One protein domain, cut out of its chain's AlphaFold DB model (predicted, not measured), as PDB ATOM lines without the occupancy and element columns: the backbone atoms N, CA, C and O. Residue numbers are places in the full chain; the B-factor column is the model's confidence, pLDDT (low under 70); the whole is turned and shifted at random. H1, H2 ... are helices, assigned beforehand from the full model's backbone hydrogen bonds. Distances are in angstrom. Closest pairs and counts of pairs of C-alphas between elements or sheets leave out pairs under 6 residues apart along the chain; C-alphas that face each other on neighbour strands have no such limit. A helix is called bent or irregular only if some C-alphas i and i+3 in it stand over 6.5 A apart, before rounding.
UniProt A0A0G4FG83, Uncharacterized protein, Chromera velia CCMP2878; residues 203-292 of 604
ATOM      1  N   GLU A 203      20.834 -40.417   4.192       75.94
ATOM      2  CA  GLU A 203      20.937 -40.582   5.623       75.94
ATOM      3  C   GLU A 203      20.683 -42.051   5.908       75.94
ATOM      4  O   GLU A 203      19.634 -42.621   5.581       75.94
ATOM      5  N   THR A 204      21.663 -42.678   6.536       83.00
ATOM      6  CA  THR A 204      21.459 -43.975   7.151       83.00
ATOM      7  C   THR A 204      20.376 -43.850   8.236       83.00
ATOM      8  O   THR A 204      20.220 -42.790   8.851       83.00
ATOM      9  N   PRO A 205      19.631 -44.925   8.548       78.31
ATOM     10  CA  PRO A 205      18.636 -44.896   9.623       78.31
ATOM     11  C   PRO A 205      19.189 -44.415  10.979       78.31
ATOM     12  O   PRO A 205      18.450 -43.854  11.786       78.31
ATOM     13  N   ILE A 206      20.492 -44.604  11.220       78.94
ATOM     14  CA  ILE A 206      21.186 -44.144  12.430       78.94
ATOM     15  C   ILE A 206      21.381 -42.624  12.408       78.94
ATOM     16  O   ILE A 206      21.093 -41.969  13.408       78.94
ATOM     17  N   GLU A 207      21.832 -42.055  11.288       81.44
ATOM     18  CA  GLU A 207      21.989 -40.601  11.127       81.44
ATOM     19  C   GLU A 207      20.644 -39.886  11.259       81.44
ATOM     20  O   GLU A 207      20.541 -38.906  11.997       81.44
ATOM     21  N   ARG A 208      19.587 -40.447  10.658       83.00
ATOM     22  CA  ARG A 208      18.221 -39.934  10.805       83.00
ATOM     23  C   ARG A 208      17.779 -39.902  12.268       83.00
ATOM     24  O   ARG A 208      17.225 -38.904  12.721       83.00
ATOM     25  N   LEU A 209      18.044 -40.968  13.032       79.06
ATOM     26  CA  LEU A 209      17.709 -40.992  14.457       79.06
ATOM     27  C   LEU A 209      18.521 -39.957  15.249       79.06
ATOM     28  O   LEU A 209      17.971 -39.277  16.111       79.06
ATOM     29  N   GLN A 210      19.820 -39.819  14.969       81.81
ATOM     30  CA  GLN A 210      20.671 -38.829  15.638       81.81
ATOM     31  C   GLN A 210      20.218 -37.395  15.358       81.81
ATOM     32  O   GLN A 210      20.263 -36.561  16.263       81.81
ATOM     33  N   ARG A 211      19.760 -37.117  14.135       86.88
ATOM     34  CA  ARG A 211      19.170 -35.835  13.752       86.88
ATOM     35  C   ARG A 211      17.867 -35.577  14.506       86.88
ATOM     36  O   ARG A 211      17.772 -34.573  15.207       86.88
ATOM     37  N   LEU A 212      16.931 -36.530  14.486       80.50
ATOM     38  CA  LEU A 212      15.672 -36.436  15.241       80.50
ATOM     39  C   LEU A 212      15.903 -36.243  16.745       80.50
ATOM     40  O   LEU A 212      15.194 -35.479  17.392       80.50
ATOM     41  N   ARG A 213      16.937 -36.875  17.313       81.00
ATOM     42  CA  ARG A 213      17.305 -36.703  18.725       81.00
ATOM     43  C   ARG A 213      17.709 -35.266  19.071       81.00
ATOM     44  O   ARG A 213      17.570 -34.879  20.227       81.00
ATOM     45  N   LYS A 214      18.215 -34.493  18.107       83.44
ATOM     46  CA  LYS A 214      18.560 -33.076  18.289       83.44
ATOM     47  C   LYS A 214      17.371 -32.162  17.993       83.44
ATOM     48  O   LYS A 214      17.026 -31.332  18.824       83.44
ATOM     49  N   GLU A 215      16.709 -32.374  16.858       84.12
ATOM     50  CA  GLU A 215      15.645 -31.489  16.365       84.12
ATOM     51  C   GLU A 215      14.354 -31.572  17.193       84.12
ATOM     52  O   GLU A 215      13.695 -30.559  17.424       84.12
ATOM     53  N   VAL A 216      13.969 -32.762  17.670       82.25
ATOM     54  CA  VAL A 216      12.701 -32.934  18.398       82.25
ATOM     55  C   VAL A 216      12.702 -32.178  19.742       82.25
ATOM     56  O   VAL A 216      11.743 -31.444  19.990       82.25
ATOM     57  N   PRO A 217      13.736 -32.266  20.609       82.81
ATOM     58  CA  PRO A 217      13.799 -31.443  21.821       82.81
ATOM     59  C   PRO A 217      13.790 -29.933  21.548       82.81
ATOM     60  O   PRO A 217      13.127 -29.192  22.274       82.81
ATOM     61  N   GLU A 218      14.495 -29.479  20.508       82.62
ATOM     62  CA  GLU A 218      14.542 -28.064  20.112       82.62
ATOM     63  C   GLU A 218      13.161 -27.568  19.666       82.62
ATOM     64  O   GLU A 218      12.700 -26.512  20.103       82.62
ATOM     65  N   THR A 219      12.451 -28.383  18.884       78.75
ATOM     66  CA  THR A 219      11.089 -28.089  18.428       78.75
ATOM     67  C   THR A 219      10.132 -28.000  19.616       78.75
ATOM     68  O   THR A 219       9.376 -27.040  19.735       78.75
ATOM     69  N   ILE A 220      10.204 -28.941  20.566       79.19
ATOM     70  CA  ILE A 220       9.376 -28.900  21.784       79.19
ATOM     71  C   ILE A 220       9.656 -27.640  22.610       79.19
ATOM     72  O   ILE A 220       8.722 -27.057  23.165       79.19
ATOM     73  N   ALA A 221      10.916 -27.204  22.700       83.25
ATOM     74  CA  ALA A 221      11.265 -25.969  23.395       83.25
ATOM     75  C   ALA A 221      10.639 -24.735  22.721       83.25
ATOM     76  O   ALA A 221      10.033 -23.919  23.416       83.25
ATOM     77  N   ALA A 222      10.698 -24.645  21.388       78.06
ATOM     78  CA  ALA A 222      10.086 -23.553  20.628       78.06
ATOM     79  C   ALA A 222       8.557 -23.506  20.805       78.06
ATOM     80  O   ALA A 222       7.986 -22.447  21.070       78.06
ATOM     81  N   VAL A 223       7.884 -24.660  20.752       75.19
ATOM     82  CA  VAL A 223       6.425 -24.716  20.933       75.19
ATOM     83  C   VAL A 223       6.024 -24.345  22.373       75.19
ATOM     84  O   VAL A 223       5.016 -23.671  22.588       75.19
ATOM     85  N   LYS A 224       6.830 -24.702  23.384       80.81
ATOM     86  CA  LYS A 224       6.612 -24.252  24.772       80.81
ATOM     87  C   LYS A 224       6.727 -22.735  24.927       80.81
ATOM     88  O   LYS A 224       5.953 -22.146  25.680       80.81
ATOM     89  N   GLU A 225       7.673 -22.101  24.240       83.56
ATOM     90  CA  GLU A 225       7.835 -20.644  24.258       83.56
ATOM     91  C   GLU A 225       6.659 -19.930  23.573       83.56
ATOM     92  O   GLU A 225       6.148 -18.926  24.084       83.56
ATOM     93  N   TYR A 226       6.160 -20.497  22.473       79.56
ATOM     94  CA  TYR A 226       4.941 -20.032  21.814       79.56
ATOM     95  C   TYR A 226       3.720 -20.124  22.745       79.56
ATOM     96  O   TYR A 226       3.020 -19.128  22.939       79.56
ATOM     97  N   LEU A 227       3.516 -21.258  23.427       80.19
ATOM     98  CA  LEU A 227       2.446 -21.397  24.424       80.19
ATOM     99  C   LEU A 227       2.572 -20.402  25.584       80.19
ATOM    100  O   LEU A 227       1.570 -19.844  26.028       80.19
ATOM    101  N   ALA A 228       3.788 -20.144  26.069       82.62
ATOM    102  CA  ALA A 228       4.014 -19.146  27.111       82.62
ATOM    103  C   ALA A 228       3.680 -17.722  26.630       82.62
ATOM    104  O   ALA A 228       3.237 -16.883  27.417       82.62
ATOM    105  N   SER A 229       3.875 -17.444  25.339       79.06
ATOM    106  CA  SER A 229       3.486 -16.180  24.707       79.06
ATOM    107  C   SER A 229       1.964 -16.068  24.570       79.06
ATOM    108  O   SER A 229       1.401 -15.018  24.884       79.06
ATOM    109  N   LEU A 230       1.283 -17.166  24.234       77.12
ATOM    110  CA  LEU A 230      -0.180 -17.247  24.232       77.12
ATOM    111  C   LEU A 230      -0.784 -17.093  25.632       77.12
ATOM    112  O   LEU A 230      -1.803 -16.429  25.773       77.12
ATOM    113  N   ASP A 231      -0.152 -17.618  26.683       81.81
ATOM    114  CA  ASP A 231      -0.602 -17.409  28.068       81.81
ATOM    115  C   ASP A 231      -0.512 -15.936  28.498       81.81
ATOM    116  O   ASP A 231      -1.349 -15.449  29.263       81.81
ATOM    117  N   LYS A 232       0.495 -15.201  28.009       82.38
ATOM    118  CA  LYS A 232       0.578 -13.746  28.217       82.38
ATOM    119  C   LYS A 232      -0.550 -13.035  27.476       82.38
ATOM    120  O   LYS A 232      -1.201 -12.181  28.073       82.38
ATOM    121  N   LEU A 233      -0.812 -13.432  26.228       77.12
ATOM    122  CA  LEU A 233      -1.921 -12.902  25.438       77.12
ATOM    123  C   LEU A 233      -3.272 -13.194  26.113       77.12
ATOM    124  O   LEU A 233      -4.102 -12.298  26.233       77.12
ATOM    125  N   LYS A 234      -3.457 -14.397  26.671       79.94
ATOM    126  CA  LYS A 234      -4.635 -14.772  27.465       79.94
ATOM    127  C   LYS A 234      -4.876 -13.827  28.619       79.94
ATOM    128  O   LYS A 234      -5.951 -13.258  28.714       79.94
ATOM    129  N   LYS A 235      -3.853 -13.563  29.430       80.94
ATOM    130  CA  LYS A 235      -3.968 -12.619  30.549       80.94
ATOM    131  C   LYS A 235      -4.339 -11.205  30.102       80.94
ATOM    132  O   LYS A 235      -5.071 -10.526  30.816       80.94
ATOM    133  N   THR A 236      -3.849 -10.754  28.945       73.12
ATOM    134  CA  THR A 236      -4.231  -9.443  28.395       73.12
ATOM    135  C   THR A 236      -5.657  -9.432  27.850       73.12
ATOM    136  O   THR A 236      -6.357  -8.437  28.005       73.12
ATOM    137  N   VAL A 237      -6.125 -10.536  27.270       75.06
ATOM    138  CA  VAL A 237      -7.480 -10.629  26.717       75.06
ATOM    139  C   VAL A 237      -8.525 -10.898  27.799       75.06
ATOM    140  O   VAL A 237      -9.588 -10.307  27.752       75.06
ATOM    141  N   ASP A 238      -8.215 -11.657  28.849       70.50
ATOM    142  CA  ASP A 238      -9.098 -11.817  30.016       70.50
ATOM    143  C   ASP A 238      -9.355 -10.473  30.737       70.50
ATOM    144  O   ASP A 238     -10.298 -10.349  31.517       70.50
ATOM    145  N   SER A 239      -8.549  -9.440  30.453       74.31
ATOM    146  CA  SER A 239      -8.784  -8.062  30.904       74.31
ATOM    147  C   SER A 239      -9.684  -7.219  29.977       74.31
ATOM    148  O   SER A 239     -10.012  -6.085  30.327       74.31
ATOM    149  N   GLY A 240     -10.125  -7.753  28.829       57.00
ATOM    150  CA  GLY A 240     -11.003  -7.079  27.867       57.00
ATOM    151  C   GLY A 240     -12.063  -8.004  27.252       57.00
ATOM    152  O   GLY A 240     -11.741  -8.993  26.609       57.00
ATOM    153  N   ASP A 241     -13.344  -7.649  27.408       47.69
ATOM    154  CA  ASP A 241     -14.521  -8.397  26.927       47.69
ATOM    155  C   ASP A 241     -14.419  -8.836  25.445       47.69
ATOM    156  O   ASP A 241     -14.765  -8.071  24.538       47.69
ATOM    157  N   GLY A 242     -13.982 -10.074  25.182       56.78
ATOM    158  CA  GLY A 242     -13.842 -10.615  23.827       56.78
ATOM    159  C   GLY A 242     -14.119 -12.117  23.740       56.78
ATOM    160  O   GLY A 242     -13.292 -12.942  24.113       56.78
ATOM    161  N   THR A 243     -15.269 -12.486  23.177       57.81
ATOM    162  CA  THR A 243     -15.729 -13.875  22.972       57.81
ATOM    163  C   THR A 243     -14.874 -14.691  21.991       57.81
ATOM    164  O   THR A 243     -14.753 -15.902  22.167       57.81
ATOM    165  N   LEU A 244     -14.215 -14.044  21.021       57.72
ATOM    166  CA  LEU A 244     -13.296 -14.676  20.049       57.72
ATOM    167  C   LEU A 244     -12.056 -15.312  20.694       57.72
ATOM    168  O   LEU A 244     -11.467 -16.237  20.146       57.72
ATOM    169  N   ALA A 245     -11.675 -14.855  21.883       63.81
ATOM    170  CA  ALA A 245     -10.523 -15.390  22.591       63.81
ATOM    171  C   ALA A 245     -10.776 -16.809  23.123       63.81
ATOM    172  O   ALA A 245      -9.857 -17.613  23.247       63.81
ATOM    173  N   SER A 246     -12.039 -17.136  23.411       68.38
ATOM    174  CA  SER A 246     -12.403 -18.392  24.067       68.38
ATOM    175  C   SER A 246     -12.139 -19.636  23.212       68.38
ATOM    176  O   SER A 246     -11.736 -20.658  23.765       68.38
ATOM    177  N   GLU A 247     -12.306 -19.560  21.888       65.56
ATOM    178  CA  GLU A 247     -12.032 -20.679  20.973       65.56
ATOM    179  C   GLU A 247     -10.531 -20.886  20.771       65.56
ATOM    180  O   GLU A 247     -10.042 -21.995  20.976       65.56
ATOM    181  N   VAL A 248      -9.776 -19.810  20.526       70.25
ATOM    182  CA  VAL A 248      -8.309 -19.874  20.424       70.25
ATOM    183  C   VAL A 248      -7.703 -20.463  21.703       70.25
ATOM    184  O   VAL A 248      -6.795 -21.289  21.634       70.25
ATOM    185  N   PHE A 249      -8.236 -20.129  22.885       77.19
ATOM    186  CA  PHE A 249      -7.752 -20.717  24.138       77.19
ATOM    187  C   PHE A 249      -8.112 -22.192  24.327       77.19
ATOM    188  O   PHE A 249      -7.331 -22.895  24.970       77.19
ATOM    189  N   LYS A 250      -9.225 -22.682  23.766       78.06
ATOM    190  CA  LYS A 250      -9.540 -24.121  23.779       78.06
ATOM    191  C   LYS A 250      -8.531 -24.906  22.944       78.06
ATOM    192  O   LYS A 250      -7.991 -25.900  23.430       78.06
ATOM    193  N   ASP A 251      -8.197 -24.420  21.752       72.44
ATOM    194  CA  ASP A 251      -7.193 -25.065  20.897       72.44
ATOM    195  C   ASP A 251      -5.799 -25.025  21.541       72.44
ATOM    196  O   ASP A 251      -5.065 -26.016  21.527       72.44
ATOM    197  N   CYS A 252      -5.469 -23.928  22.233       75.06
ATOM    198  CA  CYS A 252      -4.247 -23.818  23.031       75.06
ATOM    199  C   CYS A 252      -4.180 -24.841  24.178       75.06
ATOM    200  O   CYS A 252      -3.091 -25.311  24.519       75.06
ATOM    201  N   GLU A 253      -5.308 -25.184  24.808       81.12
ATOM    202  CA  GLU A 253      -5.362 -26.201  25.866       81.12
ATOM    203  C   GLU A 253      -5.149 -27.616  25.313       81.12
ATOM    204  O   GLU A 253      -4.413 -28.401  25.917       81.12
ATOM    205  N   VAL A 254      -5.701 -27.923  24.134       80.88
ATOM    206  CA  VAL A 254      -5.453 -29.196  23.433       80.88
ATOM    207  C   VAL A 254      -3.980 -29.317  23.036       80.88
ATOM    208  O   VAL A 254      -3.335 -30.320  23.355       80.88
ATOM    209  N   LEU A 255      -3.416 -28.269  22.425       75.00
ATOM    210  CA  LEU A 255      -1.989 -28.184  22.094       75.00
ATOM    211  C   LEU A 255      -1.118 -28.382  23.336       75.00
ATOM    212  O   LEU A 255      -0.180 -29.179  23.317       75.00
ATOM    213  N   ARG A 256      -1.454 -27.727  24.452       80.81
ATOM    214  CA  ARG A 256      -0.750 -27.880  25.733       80.81
ATOM    215  C   ARG A 256      -0.754 -29.322  26.229       80.81
ATOM    216  O   ARG A 256       0.293 -29.796  26.670       80.81
ATOM    217  N   GLY A 257      -1.889 -30.015  26.143       83.62
ATOM    218  CA  GLY A 257      -1.988 -31.433  26.491       83.62
ATOM    219  C   GLY A 257      -1.068 -32.305  25.633       83.62
ATOM    220  O   GLY A 257      -0.285 -33.090  26.173       83.62
ATOM    221  N   ALA A 258      -1.091 -32.105  24.313       76.44
ATOM    222  CA  ALA A 258      -0.234 -32.832  23.377       76.44
ATOM    223  C   ALA A 258       1.259 -32.563  23.638       76.44
ATOM    224  O   ALA A 258       2.050 -33.495  23.736       76.44
ATOM    225  N   ILE A 259       1.652 -31.305  23.847       77.81
ATOM    226  CA  ILE A 259       3.048 -30.928  24.120       77.81
ATOM    227  C   ILE A 259       3.540 -31.509  25.444       77.81
ATOM    228  O   ILE A 259       4.693 -31.920  25.528       77.81
ATOM    229  N   GLN A 260       2.698 -31.571  26.478       83.62
ATOM    230  CA  GLN A 260       3.069 -32.205  27.746       83.62
ATOM    231  C   GLN A 260       3.300 -33.711  27.585       83.62
ATOM    232  O   GLN A 260       4.268 -34.232  28.141       83.62
ATOM    233  N   GLN A 261       2.460 -34.397  26.804       81.94
ATOM    234  CA  GLN A 261       2.668 -35.809  26.473       81.94
ATOM    235  C   GLN A 261       3.964 -36.000  25.679       81.94
ATOM    236  O   GLN A 261       4.815 -36.797  26.073       81.94
ATOM    237  N   THR A 262       4.176 -35.216  24.619       75.38
ATOM    238  CA  THR A 262       5.389 -35.294  23.793       75.38
ATOM    239  C   THR A 262       6.647 -34.954  24.596       75.38
ATOM    240  O   THR A 262       7.654 -35.644  24.470       75.38
ATOM    241  N   ASP A 263       6.606 -33.959  25.485       79.75
ATOM    242  CA  ASP A 263       7.718 -33.622  26.383       79.75
ATOM    243  C   ASP A 263       8.022 -34.745  27.378       79.75
ATOM    244  O   ASP A 263       9.187 -35.011  27.670       79.75
ATOM    245  N   ALA A 264       6.998 -35.435  27.890       84.44
ATOM    246  CA  ALA A 264       7.193 -36.613  28.727       84.44
ATOM    247  C   ALA A 264       7.874 -37.742  27.936       84.44
ATOM    248  O   ALA A 264       8.854 -38.312  28.415       84.44
ATOM    249  N   HIS A 265       7.434 -38.009  26.702       75.44
ATOM    250  CA  HIS A 265       8.070 -38.993  25.822       75.44
ATOM    251  C   HIS A 265       9.511 -38.619  25.466       75.44
ATOM    252  O   HIS A 265      10.395 -39.471  25.514       75.44
ATOM    253  N   VAL A 266       9.786 -37.347  25.178       77.44
ATOM    254  CA  VAL A 266      11.144 -36.877  24.877       77.44
ATOM    255  C   VAL A 266      12.043 -36.917  26.097       77.44
ATOM    256  O   VAL A 266      13.197 -37.312  25.969       77.44
ATOM    257  N   LYS A 267      11.536 -36.605  27.293       81.81
ATOM    258  CA  LYS A 267      12.287 -36.816  28.537       81.81
ATOM    259  C   LYS A 267      12.644 -38.282  28.724       81.81
ATOM    260  O   LYS A 267      13.801 -38.558  29.003       81.81
ATOM    261  N   VAL A 268      11.707 -39.204  28.494       78.62
ATOM    262  CA  VAL A 268      11.969 -40.654  28.533       78.62
ATOM    263  C   VAL A 268      13.044 -41.041  27.506       78.62
ATOM    264  O   VAL A 268      13.986 -41.742  27.863       78.62
ATOM    265  N   LEU A 269      12.968 -40.531  26.271       66.19
ATOM    266  CA  LEU A 269      13.969 -40.757  25.213       66.19
ATOM    267  C   LEU A 269      15.324 -40.072  25.474       66.19
ATOM    268  O   LEU A 269      16.335 -40.467  24.898       66.19
ATOM    269  N   ALA A 270      15.359 -39.029  26.303       69.12
ATOM    270  CA  ALA A 270      16.581 -38.331  26.686       69.12
ATOM    271  C   ALA A 270      17.255 -38.979  27.906       69.12
ATOM    272  O   ALA A 270      18.482 -39.044  27.951       69.12
ATOM    273  N   THR A 271      16.474 -39.463  28.882       71.62
ATOM    274  CA  THR A 271      16.976 -40.130  30.096       71.62
ATOM    275  C   THR A 271      17.371 -41.574  29.843       71.62
ATOM    276  O   THR A 271      18.365 -42.050  30.389       71.62
ATOM    277  N   HIS A 272      16.608 -42.279  29.012       63.19
ATOM    278  CA  HIS A 272      17.046 -43.544  28.457       63.19
ATOM    279  C   HIS A 272      17.803 -43.198  27.198       63.19
ATOM    280  O   HIS A 272      17.173 -42.968  26.179       63.19
ATOM    281  N   ASP A 273      19.133 -43.136  27.272       55.53
ATOM    282  CA  ASP A 273      19.976 -43.185  26.082       55.53
ATOM    283  C   ASP A 273      19.506 -44.428  25.310       55.53
ATOM    284  O   ASP A 273      19.750 -45.543  25.790       55.53
ATOM    285  N   PRO A 274      18.716 -44.297  24.223       53.31
ATOM    286  CA  PRO A 274      18.135 -45.448  23.574       53.31
ATOM    287  C   PRO A 274      19.262 -46.015  22.727       53.31
ATOM    288  O   PRO A 274      19.347 -45.809  21.519       53.31
ATOM    289  N   LEU A 275      20.207 -46.669  23.398       54.94
ATOM    290  CA  LEU A 275      21.173 -47.530  22.765       54.94
ATOM    291  C   LEU A 275      20.330 -48.515  21.972       54.94
ATOM    292  O   LEU A 275      19.483 -49.199  22.549       54.94
ATOM    293  N   PHE A 276      20.523 -48.545  20.654       58.19
ATOM    294  CA  PHE A 276      19.939 -49.566  19.800       58.19
ATOM    295  C   PHE A 276      20.268 -50.928  20.409       58.19
ATOM    296  O   PHE A 276      21.381 -51.442  20.272       58.19
ATOM    297  N   ARG A 277      19.309 -51.502  21.135       63.78
ATOM    298  CA  ARG A 277      19.514 -52.768  21.816       63.78
ATOM    299  C   ARG A 277      19.180 -53.860  20.825       63.78
ATOM    300  O   ARG A 277      18.050 -54.323  20.728       63.78
ATOM    301  N   ARG A 278      20.179 -54.225  20.027       66.38
ATOM    302  CA  ARG A 278      20.079 -55.369  19.129       66.38
ATOM    303  C   ARG A 278      20.459 -56.621  19.907       66.38
ATOM    304  O   ARG A 278      21.633 -56.856  20.182       66.38
ATOM    305  N   GLU A 279      19.458 -57.393  20.298       76.38
ATOM    306  CA  GLU A 279      19.650 -58.652  21.016       76.38
ATOM    307  C   GLU A 279      19.723 -59.810  20.014       76.38
ATOM    308  O   GLU A 279      18.871 -59.948  19.139       76.38
ATOM    309  N   PHE A 280      20.770 -60.631  20.115       73.62
ATOM    310  CA  PHE A 280      20.936 -61.828  19.291       73.62
ATOM    311  C   PHE A 280      20.512 -63.048  20.104       73.62
ATOM    312  O   PHE A 280      21.170 -63.395  21.085       73.62
ATOM    313  N   TYR A 281      19.438 -63.709  19.681       69.06
ATOM    314  CA  TYR A 281      18.941 -64.932  20.305       69.06
ATOM    315  C   TYR A 281      19.376 -66.153  19.487       69.06
ATOM    316  O   TYR A 281      19.180 -66.201  18.276       69.06
ATOM    317  N   GLY A 282      20.002 -67.135  20.141       78.75
ATOM    318  CA  GLY A 282      20.439 -68.381  19.507       78.75
ATOM    319  C   GLY A 282      21.117 -69.331  20.498       78.75
ATOM    320  O   GLY A 282      21.764 -68.890  21.446       78.75
ATOM    321  N   SER A 283      20.979 -70.642  20.278       64.50
ATOM    322  CA  SER A 283      21.490 -71.701  21.172       64.50
ATOM    323  C   SER A 283      23.020 -71.737  21.286       64.50
ATOM    324  O   SER A 283      23.555 -72.205  22.288       64.50
ATOM    325  N   ASN A 284      23.731 -71.176  20.301       63.62
ATOM    326  CA  ASN A 284      25.185 -71.060  20.292       63.62
ATOM    327  C   ASN A 284      25.625 -69.593  20.338       63.62
ATOM    328  O   ASN A 284      25.623 -68.885  19.330       63.62
ATOM    329  N   SER A 285      26.116 -69.171  21.507       68.50
ATOM    330  CA  SER A 285      26.685 -67.835  21.758       68.50
ATOM    331  C   SER A 285      27.795 -67.419  20.776       68.50
ATOM    332  O   SER A 285      28.048 -66.230  20.584       68.50
ATOM    333  N   ALA A 286      28.442 -68.385  20.117       73.69
ATOM    334  CA  ALA A 286      29.491 -68.152  19.131       73.69
ATOM    335  C   ALA A 286      28.966 -67.511  17.833       73.69
ATOM    336  O   ALA A 286      29.634 -66.644  17.271       73.69
ATOM    337  N   GLY A 287      27.760 -67.887  17.386       77.94
ATOM    338  CA  GLY A 287      27.142 -67.330  16.178       77.94
ATOM    339  C   GLY A 287      26.755 -65.862  16.354       77.94
ATOM    340  O   GLY A 287      27.090 -65.031  15.514       77.94
ATOM    341  N   GLY A 288      26.150 -65.526  17.500       78.62
ATOM    342  CA  GLY A 288      25.800 -64.144  17.844       78.62
ATOM    343  C   GLY A 288      27.027 -63.238  17.989       78.62
ATOM    344  O   GLY A 288      27.035 -62.126  17.471       78.62
ATOM    345  N   LYS A 289      28.107 -63.730  18.616       77.81
ATOM    346  CA  LYS A 289      29.369 -62.977  18.742       77.81
ATOM    347  C   LYS A 289      30.026 -62.700  17.392       77.81
ATOM    348  O   LYS A 289      30.520 -61.595  17.189       77.81
ATOM    349  N   LYS A 290      30.026 -63.674  16.476       80.06
ATOM    350  CA  LYS A 290      30.580 -63.496  15.129       80.06
ATOM    351  C   LYS A 290      29.760 -62.491  14.317       80.06
ATOM    352  O   LYS A 290      30.333 -61.561  13.772       80.06
ATOM    353  N   ALA A 291      28.432 -62.609  14.323       75.75
ATOM    354  CA  ALA A 291      27.553 -61.664  13.632       75.75
ATOM    355  C   ALA A 291      27.701 -60.227  14.162       75.75
ATOM    356  O   ALA A 291      27.733 -59.281  13.381       75.75
ATOM    357  N   LEU A 292      27.843 -60.057  15.482       78.38
ATOM    358  CA  LEU A 292      28.114 -58.754  16.095       78.38
ATOM    359  C   LEU A 292      29.485 -58.203  15.670       78.38
ATOM    360  O   LEU A 292      29.602 -57.029  15.341       78.38
TER     361      LEU A 292
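What this domain is: This is residues 203 to 292 of the 604 residues of an uncharacterized protein of Chromera velia CCMP2878 (UniProt A0A0G4FG83). Two long helices, H1 and H2, fold back on each other as a helical hairpin, and beyond its open end a long link leads away to a short helix, H3, which touches neither of them. The hairpin's turn, residues 239 to 244, sticks out at one end of a rod, and residues 281 to 287, of which 285 to 287 belong to H3, stick out at the other. The printed part has 90 residues with three named helices, in the order H1, H2, H3, and no named strand; the class is all helix. The whole is extended, with a radius of gyration of the C-alphas of 21.9 A and spans of 75 by 25 by 19 A.

Where its parts are: Start at Glu 203 and go on to C-alpha 205 at (18.636, -44.896, 9.623), where H1 begins; it holds residues 205 to 237 and runs 46.4 A from first to last C-alpha. Near residue 214 you will find a kink of 26 degrees; H1 is neither bent nor irregular, but only just: C-alphas 214 and 217 are 6.1 A apart. Next find C-alpha 245 at (-10.523, -15.390, 22.591), from which H2, residues 245 to 271, runs 37.7 A. H3, residues 285 to 292, is 10.8 A long and ends at C-alpha 292 at (28.114, -58.754, 16.095).

How they stand to each other: Look first at Pro 217 and Val 266, whose C-alphas, 6.8 A apart, are the closest of H1 and H2. These helices touch, with 14 pairs of C-alphas within 8 A. They run opposite ways at a shallow tilt of 33 degrees, only just short of steep. Their centres are 9.7 A apart, and the two form a helical hairpin. H3 is apart from H1 and also apart from H2. In the backbone of H2 and H3, each O i to N i+4 pair is within hydrogen-bond range; in H1, 27 of 29 are.

The domain as a whole: The two C-alphas farthest apart are those of Asp 241 and Ala 286, at 74.6 A. Without the stretches that stand free, the body of 77 residues spans 67 by 21 by 18 A. The link from H1 to H2, 7 residues, is short; the link from H2 to H3, residues 272 to 284, is long. The printed part has no cut. Its mean pLDDT is 74.9, and 21 residues are under 70: residues 240 to 247, 269 to 270, 272 to 278, 281 and 283 to 285.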